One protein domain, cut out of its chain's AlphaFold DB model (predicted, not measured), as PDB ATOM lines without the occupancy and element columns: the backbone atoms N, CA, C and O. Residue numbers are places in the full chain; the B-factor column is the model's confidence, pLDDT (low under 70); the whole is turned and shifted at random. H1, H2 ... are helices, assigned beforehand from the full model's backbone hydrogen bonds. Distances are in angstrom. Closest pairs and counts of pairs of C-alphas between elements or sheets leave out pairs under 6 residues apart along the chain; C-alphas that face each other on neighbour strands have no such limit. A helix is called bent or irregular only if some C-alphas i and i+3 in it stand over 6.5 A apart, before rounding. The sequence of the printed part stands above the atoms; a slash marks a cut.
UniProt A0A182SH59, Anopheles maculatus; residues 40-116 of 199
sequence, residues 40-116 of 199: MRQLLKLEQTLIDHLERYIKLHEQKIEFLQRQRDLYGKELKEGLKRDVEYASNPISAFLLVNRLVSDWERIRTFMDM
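Overview. This is residues 40 to 116 of the 199 residues of a protein of Anopheles maculatus (UniProt A0A182SH59). The model is a long hook in the shape of a J: one very long helix, H1, makes the shaft, the short helix H2 turns the chain at its far end, and H3 folds back beside the later part of H1. The hook is loosely closed, for H1 and H3 run opposite ways at a shallow tilt with few close C-alphas, and residues 40 to 63 of H1 stick out as a free arm that makes much of the length. The printed part has 77 residues with three named helices, in the order H1, H2, H3, and no named strand; its class is all helix. It is extended, with a radius of gyration of the C-alphas of 21.0 A and spans of 71 by 20 by 11 A.

Along the chain. H1 is residues 40 to 84, 65.3 A from first to last C-alpha, beginning at C-alpha 40 at (-36.392, 55.145, -75.243) and ending at C-alpha 84 at (-58.878, 27.455, -20.512). After Arg 85 comes H2, residues 86 to 91, 8.4 A long. After Asn 92 comes H3, residues 93 to 115, 32.4 A long, ending at C-alpha 115 at (-35.426, 35.362, -41.560). H3 has a kink of 27 degrees near residue 101. It is neither bent nor irregular, but only just: C-alphas 104 and 107 are 6.4 A apart.

Arrangement. H1 and H2 are close but not clearly touching, their closest C-alphas being those of Gly 82 and Tyr 89, 5.6 A apart. Their lines are about perpendicular, at 77 degrees. H2 and H3 only just touch, and only at the corner by their link, with 3 pairs of C-alphas within 8 A; the closest are those of Ala 90 and Ala 96, 5.2 A apart. H3 touches H2 with residues 95 to 96 alone. These two lines are only just about perpendicular, at 72 degrees. H1 and H3 are close but not clearly touching, with the closest C-alphas, those of Leu 68 and Ile 110, 7.7 A apart. They run opposite ways at a shallow tilt of 14 degrees. Every O i to N i+4 pair is within hydrogen-bond range in H1 and H2; in H3 it is 17 of 19.

Size, cuts and confidence. The two C-alphas farthest apart are those of Met 40 and Ser 91, 71.5 A. Residues 40 to 63, which belong to H1, stand free; without them the other 53 residues span 37 by 18 by 11 A. The printed part has no cut, and both links, H1 to H2 and H2 to H3, are tight. The mean pLDDT of the printed part is 94.7, and no printed residue is under 70.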
ATOM      1  N   MET A  40     -35.203  54.872 -76.065       89.62
ATOM      2  CA  MET A  40     -36.392  55.145 -75.243       89.62
ATOM      3  C   MET A  40     -37.392  53.975 -75.239       89.62
ATOM      4  O   MET A  40     -37.973  53.654 -74.204       89.62
ATOM      5  N   ARG A  41     -37.573  53.273 -76.369       90.31
ATOM      6  CA  ARG A  41     -38.411  52.057 -76.433       90.31
ATOM      7  C   ARG A  41     -37.827  50.901 -75.621       90.31
ATOM      8  O   ARG A  41     -38.591  50.104 -75.076       90.31
ATOM      9  N   GLN A  42     -36.504  50.789 -75.532       88.69
ATOM     10  CA  GLN A  42     -35.850  49.790 -74.683       88.69
ATOM     11  C   GLN A  42     -36.077  50.077 -73.195       88.69
ATOM     12  O   GLN A  42     -36.336  49.135 -72.447       88.69
ATOM     13  N   LEU A  43     -36.093  51.351 -72.782       90.62
ATOM     14  CA  LEU A  43     -36.423  51.735 -71.403       90.62
ATOM     15  C   LEU A  43     -37.842  51.316 -70.993       90.62
ATOM     16  O   LEU A  43     -38.041  50.880 -69.865       90.62
ATOM     17  N   LEU A  44     -38.810  51.339 -71.915       92.31
ATOM     18  CA  LEU A  44     -40.161  50.830 -71.636       92.31
ATOM     19  C   LEU A  44     -40.173  49.318 -71.361       92.31
ATOM     20  O   LEU A  44     -40.848  48.855 -70.446       92.31
ATOM     21  N   LYS A  45     -39.412  48.532 -72.136       91.12
ATOM     22  CA  LYS A  45     -39.285  47.076 -71.908       91.12
ATOM     23  C   LYS A  45     -38.590  46.775 -70.581       91.12
ATOM     24  O   LYS A  45     -38.911  45.798 -69.904       91.12
ATOM     25  N   LEU A  46     -37.624  47.613 -70.228       91.38
ATOM     26  CA  LEU A  46     -36.926  47.536 -68.961       91.38
ATOM     27  C   LEU A  46     -37.876  47.801 -67.791       91.38
ATOM     28  O   LEU A  46     -37.933  46.986 -66.876       91.38
ATOM     29  N   GLU A  47     -38.663  48.877 -67.851       93.00
ATOM     30  CA  GLU A  47     -39.653  49.204 -66.819       93.00
ATOM     31  C   GLU A  47     -40.682  48.077 -66.659       93.00
ATOM     32  O   GLU A  47     -40.960  47.658 -65.538       93.00
ATOM     33  N   GLN A  48     -41.156  47.501 -67.768       93.44
ATOM     34  CA  GLN A  48     -42.020  46.319 -67.738       93.44
ATOM     35  C   GLN A  48     -41.372  45.146 -66.985       93.44
ATOM     36  O   GLN A  48     -41.993  44.559 -66.104       93.44
ATOM     37  N   THR A  49     -40.103  44.843 -67.272       91.56
ATOM     38  CA  THR A  49     -39.370  43.756 -66.596       91.56
ATOM     39  C   THR A  49     -39.235  44.010 -65.088       91.56
ATOM     40  O   THR A  49     -39.343  43.082 -64.285       91.56
ATOM     41  N   LEU A  50     -39.017  45.266 -64.682       92.50
ATOM     42  CA  LEU A  50     -38.944  45.642 -63.269       92.50
ATOM     43  C   LEU A  50     -40.292  45.478 -62.561       92.50
ATOM     44  O   LEU A  50     -40.325  44.989 -61.431       92.50
ATOM     45  N   ILE A  51     -41.389  45.840 -63.229       94.19
ATOM     46  CA  ILE A  51     -42.748  45.634 -62.717       94.19
ATOM     47  C   ILE A  51     -43.022  44.136 -62.528       94.19
ATOM     48  O   ILE A  51     -43.461  43.740 -61.449       94.19
ATOM     49  N   ASP A  52     -42.676  43.293 -63.502       92.25
ATOM     50  CA  ASP A  52     -42.861  41.837 -63.410       92.25
ATOM     51  C   ASP A  52     -42.055  41.222 -62.247       92.25
ATOM     52  O   ASP A  52     -42.517  40.319 -61.539       92.25
ATOM     53  N   HIS A  53     -40.828  41.709 -62.020       91.94
ATOM     54  CA  HIS A  53     -40.006  41.300 -60.879       91.94
ATOM     55  C   HIS A  53     -40.613  41.738 -59.542       91.94
ATOM     56  O   HIS A  53     -40.627  40.944 -58.596       91.94
ATOM     57  N   LEU A  54     -41.131  42.966 -59.463       93.81
ATOM     58  CA  LEU A  54     -41.809  43.476 -58.274       93.81
ATOM     59  C   LEU A  54     -43.077  42.672 -57.965       93.81
ATOM     60  O   LEU A  54     -43.292  42.293 -56.815       93.81
ATOM     61  N   GLU A  55     -43.886  42.350 -58.972       94.50
ATOM     62  CA  GLU A  55     -45.090  41.536 -58.796       94.50
ATOM     63  C   GLU A  55     -44.744  40.142 -58.259       94.50
ATOM     64  O   GLU A  55     -45.354  39.657 -57.302       94.50
ATOM     65  N   ARG A  56     -43.703  39.507 -58.812       93.69
ATOM     66  CA  ARG A  56     -43.225  38.209 -58.321       93.69
ATOM     67  C   ARG A  56     -42.732  38.287 -56.878       93.69
ATOM     68  O   ARG A  56     -43.026  37.385 -56.095       93.69
ATOM     69  N   TYR A  57     -42.004  39.345 -56.530       94.38
ATOM     70  CA  TYR A  57     -41.544  39.593 -55.166       94.38
ATOM     71  C   TYR A  57     -42.723  39.718 -54.192       94.38
ATOM     72  O   TYR A  57     -42.762  39.011 -53.184       94.38
ATOM     73  N   ILE A  58     -43.717  40.549 -54.526       95.50
ATOM     74  CA  ILE A  58     -44.932  40.736 -53.721       95.50
ATOM     75  C   ILE A  58     -45.649  39.399 -53.524       95.50
ATOM     76  O   ILE A  58     -45.901  39.009 -52.387       95.50
ATOM     77  N   LYS A  59     -45.890  38.646 -54.602       96.12
ATOM     78  CA  LYS A  59     -46.595  37.359 -54.548       96.12
ATOM     79  C   LYS A  59     -45.914  36.340 -53.629       96.12
ATOM     80  O   LYS A  59     -46.584  35.627 -52.884       96.12
ATOM     81  N   LEU A  60     -44.584  36.251 -53.668       95.56
ATOM     82  CA  LEU A  60     -43.843  35.347 -52.783       95.56
ATOM     83  C   LEU A  60     -43.928  35.793 -51.319       95.56
ATOM     84  O   LEU A  60     -44.067  34.958 -50.423       95.56
ATOM     85  N   HIS A  61     -43.899  37.102 -51.066       95.81
ATOM     86  CA  HIS A  61     -44.124  37.643 -49.728       95.81
ATOM     87  C   HIS A  61     -45.544  37.389 -49.220       95.81
ATOM     88  O   HIS A  61     -45.706  37.031 -48.056       95.81
ATOM     89  N   GLU A  62     -46.564  37.510 -50.068       97.12
ATOM     90  CA  GLU A  62     -47.946  37.176 -49.714       97.12
ATOM     91  C   GLU A  62     -48.079  35.704 -49.314       97.12
ATOM     92  O   GLU A  62     -48.635  35.408 -48.259       97.12
ATOM     93  N   GLN A  63     -47.481  34.784 -50.078       96.25
ATOM     94  CA  GLN A  63     -47.451  33.355 -49.735       96.25
ATOM     95  C   GLN A  63     -46.731  33.091 -48.404       96.25
ATOM     96  O   GLN A  63     -47.186  32.288 -47.583       96.25
ATOM     97  N   LYS A  64     -45.613  33.788 -48.164       96.69
ATOM     98  CA  LYS A  64     -44.878  33.727 -46.896       96.69
ATOM     99  C   LYS A  64     -45.747  34.210 -45.728       96.69
ATOM    100  O   LYS A  64     -45.807  33.548 -44.692       96.69
ATOM    101  N   ILE A  65     -46.447  35.329 -45.899       97.69
ATOM    102  CA  ILE A  65     -47.366  35.887 -44.899       97.69
ATOM    103  C   ILE A  65     -48.537  34.932 -44.649       97.69
ATOM    104  O   ILE A  65     -48.863  34.671 -43.493       97.69
ATOM    105  N   GLU A  66     -49.137  34.363 -45.692       97.88
ATOM    106  CA  GLU A  66     -50.239  33.404 -45.576       97.88
ATOM    107  C   GLU A  66     -49.817  32.157 -44.782       97.88
ATOM    108  O   GLU A  66     -50.547  31.673 -43.913       97.88
ATOM    109  N   PHE A  67     -48.612  31.637 -45.027       97.00
ATOM    110  CA  PHE A  67     -48.058  30.553 -44.219       97.00
ATOM    111  C   PHE A  67     -47.943  30.949 -42.740       97.00
ATOM    112  O   PHE A  67     -48.418  30.212 -41.874       97.00
ATOM    113  N   LEU A  68     -47.377  32.123 -42.440       97.81
ATOM    114  CA  LEU A  68     -47.227  32.616 -41.067       97.81
ATOM    115  C   LEU A  68     -48.578  32.836 -40.372       97.81
ATOM    116  O   LEU A  68     -48.723  32.506 -39.195       97.81
ATOM    117  N   GLN A  69     -49.586  33.334 -41.090       98.31
ATOM    118  CA  GLN A  69     -50.949  33.476 -40.577       98.31
ATOM    119  C   GLN A  69     -51.547  32.118 -40.197       98.31
ATOM    120  O   GLN A  69     -52.098  31.985 -39.104       98.31
ATOM    121  N   ARG A  70     -51.368  31.087 -41.035       97.69
ATOM    122  CA  ARG A  70     -51.808  29.720 -40.713       97.69
ATOM    123  C   ARG A  70     -51.111  29.166 -39.469       97.69
ATOM    124  O   ARG A  70     -51.785  28.579 -38.625       97.69
ATOM    125  N   GLN A  71     -49.802  29.388 -39.318       97.06
ATOM    126  CA  GLN A  71     -49.067  28.975 -38.113       97.06
ATOM    127  C   GLN A  71     -49.572  29.705 -36.862       97.06
ATOM    128  O   GLN A  71     -49.861  29.072 -35.848       97.06
ATOM    129  N   ARG A  72     -49.759  31.029 -36.942       97.38
ATOM    130  CA  ARG A  72     -50.347  31.837 -35.862       97.38
ATOM    131  C   ARG A  72     -51.713  31.294 -35.448       97.38
ATOM    132  O   ARG A  72     -51.974  31.165 -34.257       97.38
ATOM    133  N   ASP A  73     -52.582  30.988 -36.406       97.81
ATOM    134  CA  ASP A  73     -53.944  30.539 -36.117       97.81
ATOM    135  C   ASP A  73     -53.966  29.134 -35.505       97.81
ATOM    136  O   ASP A  73     -54.740  28.885 -34.578       97.81
ATOM    137  N   LEU A  74     -53.095  28.236 -35.973       95.69
ATOM    138  CA  LEU A  74     -52.909  26.905 -35.396       95.69
ATOM    139  C   LEU A  74     -52.457  27.000 -33.932       95.69
ATOM    140  O   LEU A  74     -53.136  26.503 -33.034       95.69
ATOM    141  N   TYR A  75     -51.349  27.696 -33.674       95.31
ATOM    142  CA  TYR A  75     -50.797  27.815 -32.325       95.31
ATOM    143  C   TYR A  75     -51.657  28.679 -31.403       95.31
ATOM    144  O   TYR A  75     -51.720  28.427 -30.202       95.31
ATOM    145  N   GLY A  76     -52.381  29.652 -31.954       95.88
ATOM    146  CA  GLY A  76     -53.348  30.452 -31.218       95.88
ATOM    147  C   GLY A  76     -54.536  29.630 -30.714       95.88
ATOM    148  O   GLY A  76     -55.011  29.876 -29.607       95.88
ATOM    149  N   LYS A  77     -55.010  28.638 -31.480       94.75
ATOM    150  CA  LYS A  77     -56.056  27.704 -31.021       94.75
ATOM    151  C   LYS A  77     -55.549  26.814 -29.888       94.75
ATOM    152  O   LYS A  77     -56.205  26.731 -28.854       94.75
ATOM    153  N   GLU A  78     -54.364  26.231 -30.055       91.25
ATOM    154  CA  GLU A  78     -53.713  25.404 -29.030       91.25
ATOM    155  C   GLU A  78     -53.493  26.169 -27.720       91.25
ATOM    156  O   GLU A  78     -53.811  25.677 -26.638       91.25
ATOM    157  N   LEU A  79     -52.995  27.406 -27.814       94.56
ATOM    158  CA  LEU A  79     -52.796  28.268 -26.655       94.56
ATOM    159  C   LEU A  79     -54.121  28.568 -25.946       94.56
ATOM    160  O   LEU A  79     -54.183  28.503 -24.723       94.56
ATOM    161  N   LYS A  80     -55.188  28.873 -26.694       95.81
ATOM    162  CA  LYS A  80     -56.512  29.136 -26.111       95.81
ATOM    163  C   LYS A  80     -57.055  27.932 -25.345       95.81
ATOM    164  O   LYS A  80     -57.621  28.129 -24.276       95.81
ATOM    165  N   GLU A  81     -56.901  26.716 -25.862       90.38
ATOM    166  CA  GLU A  81     -57.335  25.509 -25.147       90.38
ATOM    167  C   GLU A  81     -56.486  25.248 -23.898       90.38
ATOM    168  O   GLU A  81     -57.044  24.964 -22.840       90.38
ATOM    169  N   GLY A  82     -55.166  25.438 -23.988       91.81
ATOM    170  CA  GLY A  82     -54.272  25.333 -22.833       91.81
ATOM    171  C   GLY A  82     -54.605  26.339 -21.730       91.81
ATOM    172  O   GLY A  82     -54.673  25.965 -20.568       91.81
ATOM    173  N   LEU A  83     -54.897  27.596 -22.080       94.25
ATOM    174  CA  LEU A  83     -55.243  28.640 -21.106       94.25
ATOM    175  C   LEU A  83     -56.614  28.439 -20.444       94.25
ATOM    176  O   LEU A  83     -56.819  28.899 -19.327       94.25
ATOM    177  N   LYS A  84     -57.565  27.769 -21.109       95.12
ATOM    178  CA  LYS A  84     -58.878  27.455 -20.512       95.12
ATOM    179  C   LYS A  84     -58.790  26.404 -19.405       95.12
ATOM    180  O   LYS A  84     -59.671  26.368 -18.553       95.12
ATOM    181  N   ARG A  85     -57.792  25.517 -19.463       92.25
ATOM    182  CA  ARG A  85     -57.594  24.392 -18.535       92.25
ATOM    183  C   ARG A  85     -56.119  24.285 -18.153       92.25
ATOM    184  O   ARG A  85     -55.494  23.250 -18.361       92.25
ATOM    185  N   ASP A  86     -55.556  25.375 -17.648       92.31
ATOM    186  CA  ASP A  86     -54.114  25.544 -17.438       92.31
ATOM    187  C   ASP A  86     -53.489  24.446 -16.565       92.31
ATOM    188  O   ASP A  86     -52.507  23.826 -16.975       92.31
ATOM    189  N   VAL A  87     -54.087  24.137 -15.412       93.12
ATOM    190  CA  VAL A  87     -53.589  23.111 -14.486       93.12
ATOM    191  C   VAL A  87     -53.668  21.717 -15.110       93.12
ATOM    192  O   VAL A  87     -52.693  20.971 -15.054       93.12
ATOM    193  N   GLU A  88     -54.790  21.357 -15.736       93.75
ATOM    194  CA  GLU A  88     -54.973  20.040 -16.369       93.75
ATOM    195  C   GLU A  88     -54.058  19.860 -17.585       93.75
ATOM    196  O   GLU A  88     -53.467  18.796 -17.771       93.75
ATOM    197  N   TYR A  89     -53.894  20.909 -18.394       93.19
ATOM    198  CA  TYR A  89     -53.027  20.904 -19.569       93.19
ATOM    199  C   TYR A  89     -51.548  20.826 -19.174       93.19
ATOM    200  O   TYR A  89     -50.796  20.072 -19.785       93.19
ATOM    201  N   ALA A  90     -51.119  21.561 -18.142       93.06
ATOM    202  CA  ALA A  90     -49.736  21.532 -17.663       93.06
ATOM    203  C   ALA A  90     -49.395  20.251 -16.884       93.06
ATOM    204  O   ALA A  90     -48.258  19.785 -16.938       93.06
ATOM    205  N   SER A  91     -50.370  19.667 -16.180       95.38
ATOM    206  CA  SER A  91     -50.182  18.423 -15.419       95.38
ATOM    207  C   SER A  91     -50.271  17.173 -16.298       95.38
ATOM    208  O   SER A  91     -49.790  16.110 -15.906       95.38
ATOM    209  N   ASN A  92     -50.872  17.272 -17.489       95.69
ATOM    210  CA  ASN A  92     -50.877  16.190 -18.463       95.69
ATOM    211  C   ASN A  92     -49.490  16.084 -19.134       95.69
ATOM    212  O   ASN A  92     -49.084  17.003 -19.850       95.69
ATOM    213  N   PRO A  93     -48.763  14.962 -18.973       96.56
ATOM    214  CA  PRO A  93     -47.389  14.840 -19.458       96.56
ATOM    215  C   PRO A  93     -47.270  14.919 -20.988       96.56
ATOM    216  O   PRO A  93     -46.249  15.381 -21.494       96.56
ATOM    217  N   ILE A  94     -48.305  14.518 -21.736       95.88
ATOM    218  CA  ILE A  94     -48.324  14.616 -23.203       95.88
ATOM    219  C   ILE A  94     -48.482  16.079 -23.617       95.88
ATOM    220  O   ILE A  94     -47.707  16.580 -24.430       95.88
ATOM    221  N   SER A  95     -49.453  16.784 -23.037       94.94
ATOM    222  CA  SER A  95     -49.688  18.204 -23.314       94.94
ATOM    223  C   SER A  95     -48.490  19.073 -22.916       94.94
ATOM    224  O   SER A  95     -48.079  19.940 -23.689       94.94
ATOM    225  N   ALA A  96     -47.868  18.793 -21.767       95.12
ATOM    226  CA  ALA A  96     -46.638  19.448 -21.331       95.12
ATOM    227  C   ALA A  96     -45.479  19.211 -22.314       95.12
ATOM    228  O   ALA A  96     -44.812  20.165 -22.720       95.12
ATOM    229  N   PHE A  97     -45.275  17.965 -22.762       96.25
ATOM    230  CA  PHE A  97     -44.274  17.646 -23.780       96.25
ATOM    231  C   PHE A  97     -44.522  18.407 -25.089       96.25
ATOM    232  O   PHE A  97     -43.599  19.021 -25.625       96.25
ATOM    233  N   LEU A  98     -45.761  18.415 -25.593       95.25
ATOM    234  CA  LEU A  98     -46.115  19.114 -26.831       95.25
ATOM    235  C   LEU A  98     -45.894  20.627 -26.721       95.25
ATOM    236  O   LEU A  98     -45.383  21.237 -27.661       95.25
ATOM    237  N   LEU A  99     -46.229  21.235 -25.578       95.38
ATOM    238  CA  LEU A  99     -45.974  22.652 -25.321       95.38
ATOM    239  C   LEU A  99     -44.477  22.967 -25.362       95.38
ATOM    240  O   LEU A  99     -44.070  23.880 -26.081       95.38
ATOM    241  N   VAL A 100     -43.661  22.206 -24.626       96.25
ATOM    242  CA  VAL A 100     -42.206  22.404 -24.582       96.25
ATOM    243  C   VAL A 100     -41.588  22.182 -25.962       96.25
ATOM    244  O   VAL A 100     -40.818  23.020 -26.427       96.25
ATOM    245  N   ASN A 101     -41.969  21.112 -26.664       95.75
ATOM    246  CA  ASN A 101     -41.468  20.840 -28.010       95.75
ATOM    247  C   ASN A 101     -41.847  21.949 -29.003       95.75
ATOM    248  O   ASN A 101     -41.016  22.349 -29.813       95.75
ATOM    249  N   ARG A 102     -43.065  22.497 -28.919       95.56
ATOM    250  CA  ARG A 102     -43.470  23.650 -29.731       95.56
ATOM    251  C   ARG A 102     -42.586  24.868 -29.446       95.56
ATOM    252  O   ARG A 102     -42.103  25.498 -30.381       95.56
ATOM    253  N   LEU A 103     -42.352  25.192 -28.172       95.88
ATOM    254  CA  LEU A 103     -41.510  26.323 -27.748       95.88
ATOM    255  C   LEU A 103     -40.048  26.198 -28.193       95.88
ATOM    256  O   LEU A 103     -39.458  27.201 -28.583       95.88
ATOM    257  N   VAL A 104     -39.486  24.991 -28.169       96.06
ATOM    258  CA  VAL A 104     -38.088  24.747 -28.554       96.06
ATOM    259  C   VAL A 104     -37.928  24.605 -30.068       96.06
ATOM    260  O   VAL A 104     -37.056  25.234 -30.657       96.06
ATOM    261  N   SER A 105     -38.754  23.778 -30.705       95.12
ATOM    262  CA  SER A 105     -38.551  23.360 -32.096       95.12
ATOM    263  C   SER A 105     -39.360  24.200 -33.077       95.12
ATOM    264  O   SER A 105     -38.827  24.716 -34.057       95.12
ATOM    265  N   ASP A 106     -40.665  24.333 -32.846       95.44
ATOM    266  CA  ASP A 106     -41.559  24.936 -33.836       95.44
ATOM    267  C   ASP A 106     -41.353  26.445 -33.949       95.44
ATOM    268  O   ASP A 106     -41.273  26.977 -35.055       95.44
ATOM    269  N   TRP A 107     -41.202  27.138 -32.821       96.44
ATOM    270  CA  TRP A 107     -40.927  28.573 -32.837       96.44
ATOM    271  C   TRP A 107     -39.556  28.905 -33.435       96.44
ATOM    272  O   TRP A 107     -39.430  29.937 -34.095       96.44
ATOM    273  N   GLU A 108     -38.561  28.026 -33.293       96.19
ATOM    274  CA  GLU A 108     -37.265  28.191 -33.961       96.19
ATOM    275  C   GLU A 108     -37.384  28.010 -35.482       96.19
ATOM    276  O   GLU A 108     -36.816  28.789 -36.253       96.19
ATOM    277  N   ARG A 109     -38.204  27.055 -35.946       95.50
ATOM    278  CA  ARG A 109     -38.526  26.917 -37.378       95.50
ATOM    279  C   ARG A 109     -39.239  28.152 -37.918       95.50
ATOM    280  O   ARG A 109     -38.894  28.618 -39.000       95.50
ATOM    281  N   ILE A 110     -40.207  28.697 -37.174       96.75
ATOM    282  CA  ILE A 110     -40.908  29.929 -37.560       96.75
ATOM    283  C   ILE A 110     -39.921  31.091 -37.646       96.75
ATOM    284  O   ILE A 110     -39.943  31.815 -38.636       96.75
ATOM    285  N   ARG A 111     -39.034  31.250 -36.654       96.38
ATOM    286  CA  ARG A 111     -37.980  32.275 -36.662       96.38
ATOM    287  C   ARG A 111     -37.098  32.159 -37.897       96.38
ATOM    288  O   ARG A 111     -37.015  33.106 -38.668       96.38
ATOM    289  N   THR A 112     -36.555  30.970 -38.142       96.38
ATOM    290  CA  THR A 112     -35.719  30.708 -39.318       96.38
ATOM    291  C   THR A 112     -36.472  31.043 -40.611       96.38
ATOM    292  O   THR A 112     -35.935  31.711 -41.488       96.38
ATOM    293  N   PHE A 113     -37.740  30.640 -40.732       95.94
ATOM    294  CA  PHE A 113     -38.560  30.946 -41.905       95.94
ATOM    295  C   PHE A 113     -38.842  32.450 -42.062       95.94
ATOM    296  O   PHE A 113     -38.875  32.959 -43.184       95.94
ATOM    297  N   MET A 114     -39.033  33.184 -40.962       94.88
ATOM    298  CA  MET A 114     -39.169  34.643 -40.993       94.88
ATOM    299  C   MET A 114     -37.894  35.316 -41.508       94.88
ATOM    300  O   MET A 114     -38.010  36.234 -42.319       94.88
ATOM    301  N   ASP A 115     -36.720  34.810 -41.139       95.56
ATOM    302  CA  ASP A 115     -35.426  35.362 -41.560       95.56
ATOM    303  C   ASP A 115     -35.047  34.998 -43.008       95.56
ATOM    304  O   ASP A 115     -34.280  35.715 -43.650       95.56
ATOM    305  N   MET A 116     -35.599  33.914 -43.565       93.12
ATOM    306  CA  MET A 116     -35.356  33.521 -44.958       93.12
ATOM    307  C   MET A 116     -35.881  34.568 -45.949       93.12
ATOM    308  O   MET A 116     -37.072  34.879 -45.970       93.12
TER     309      MET A 116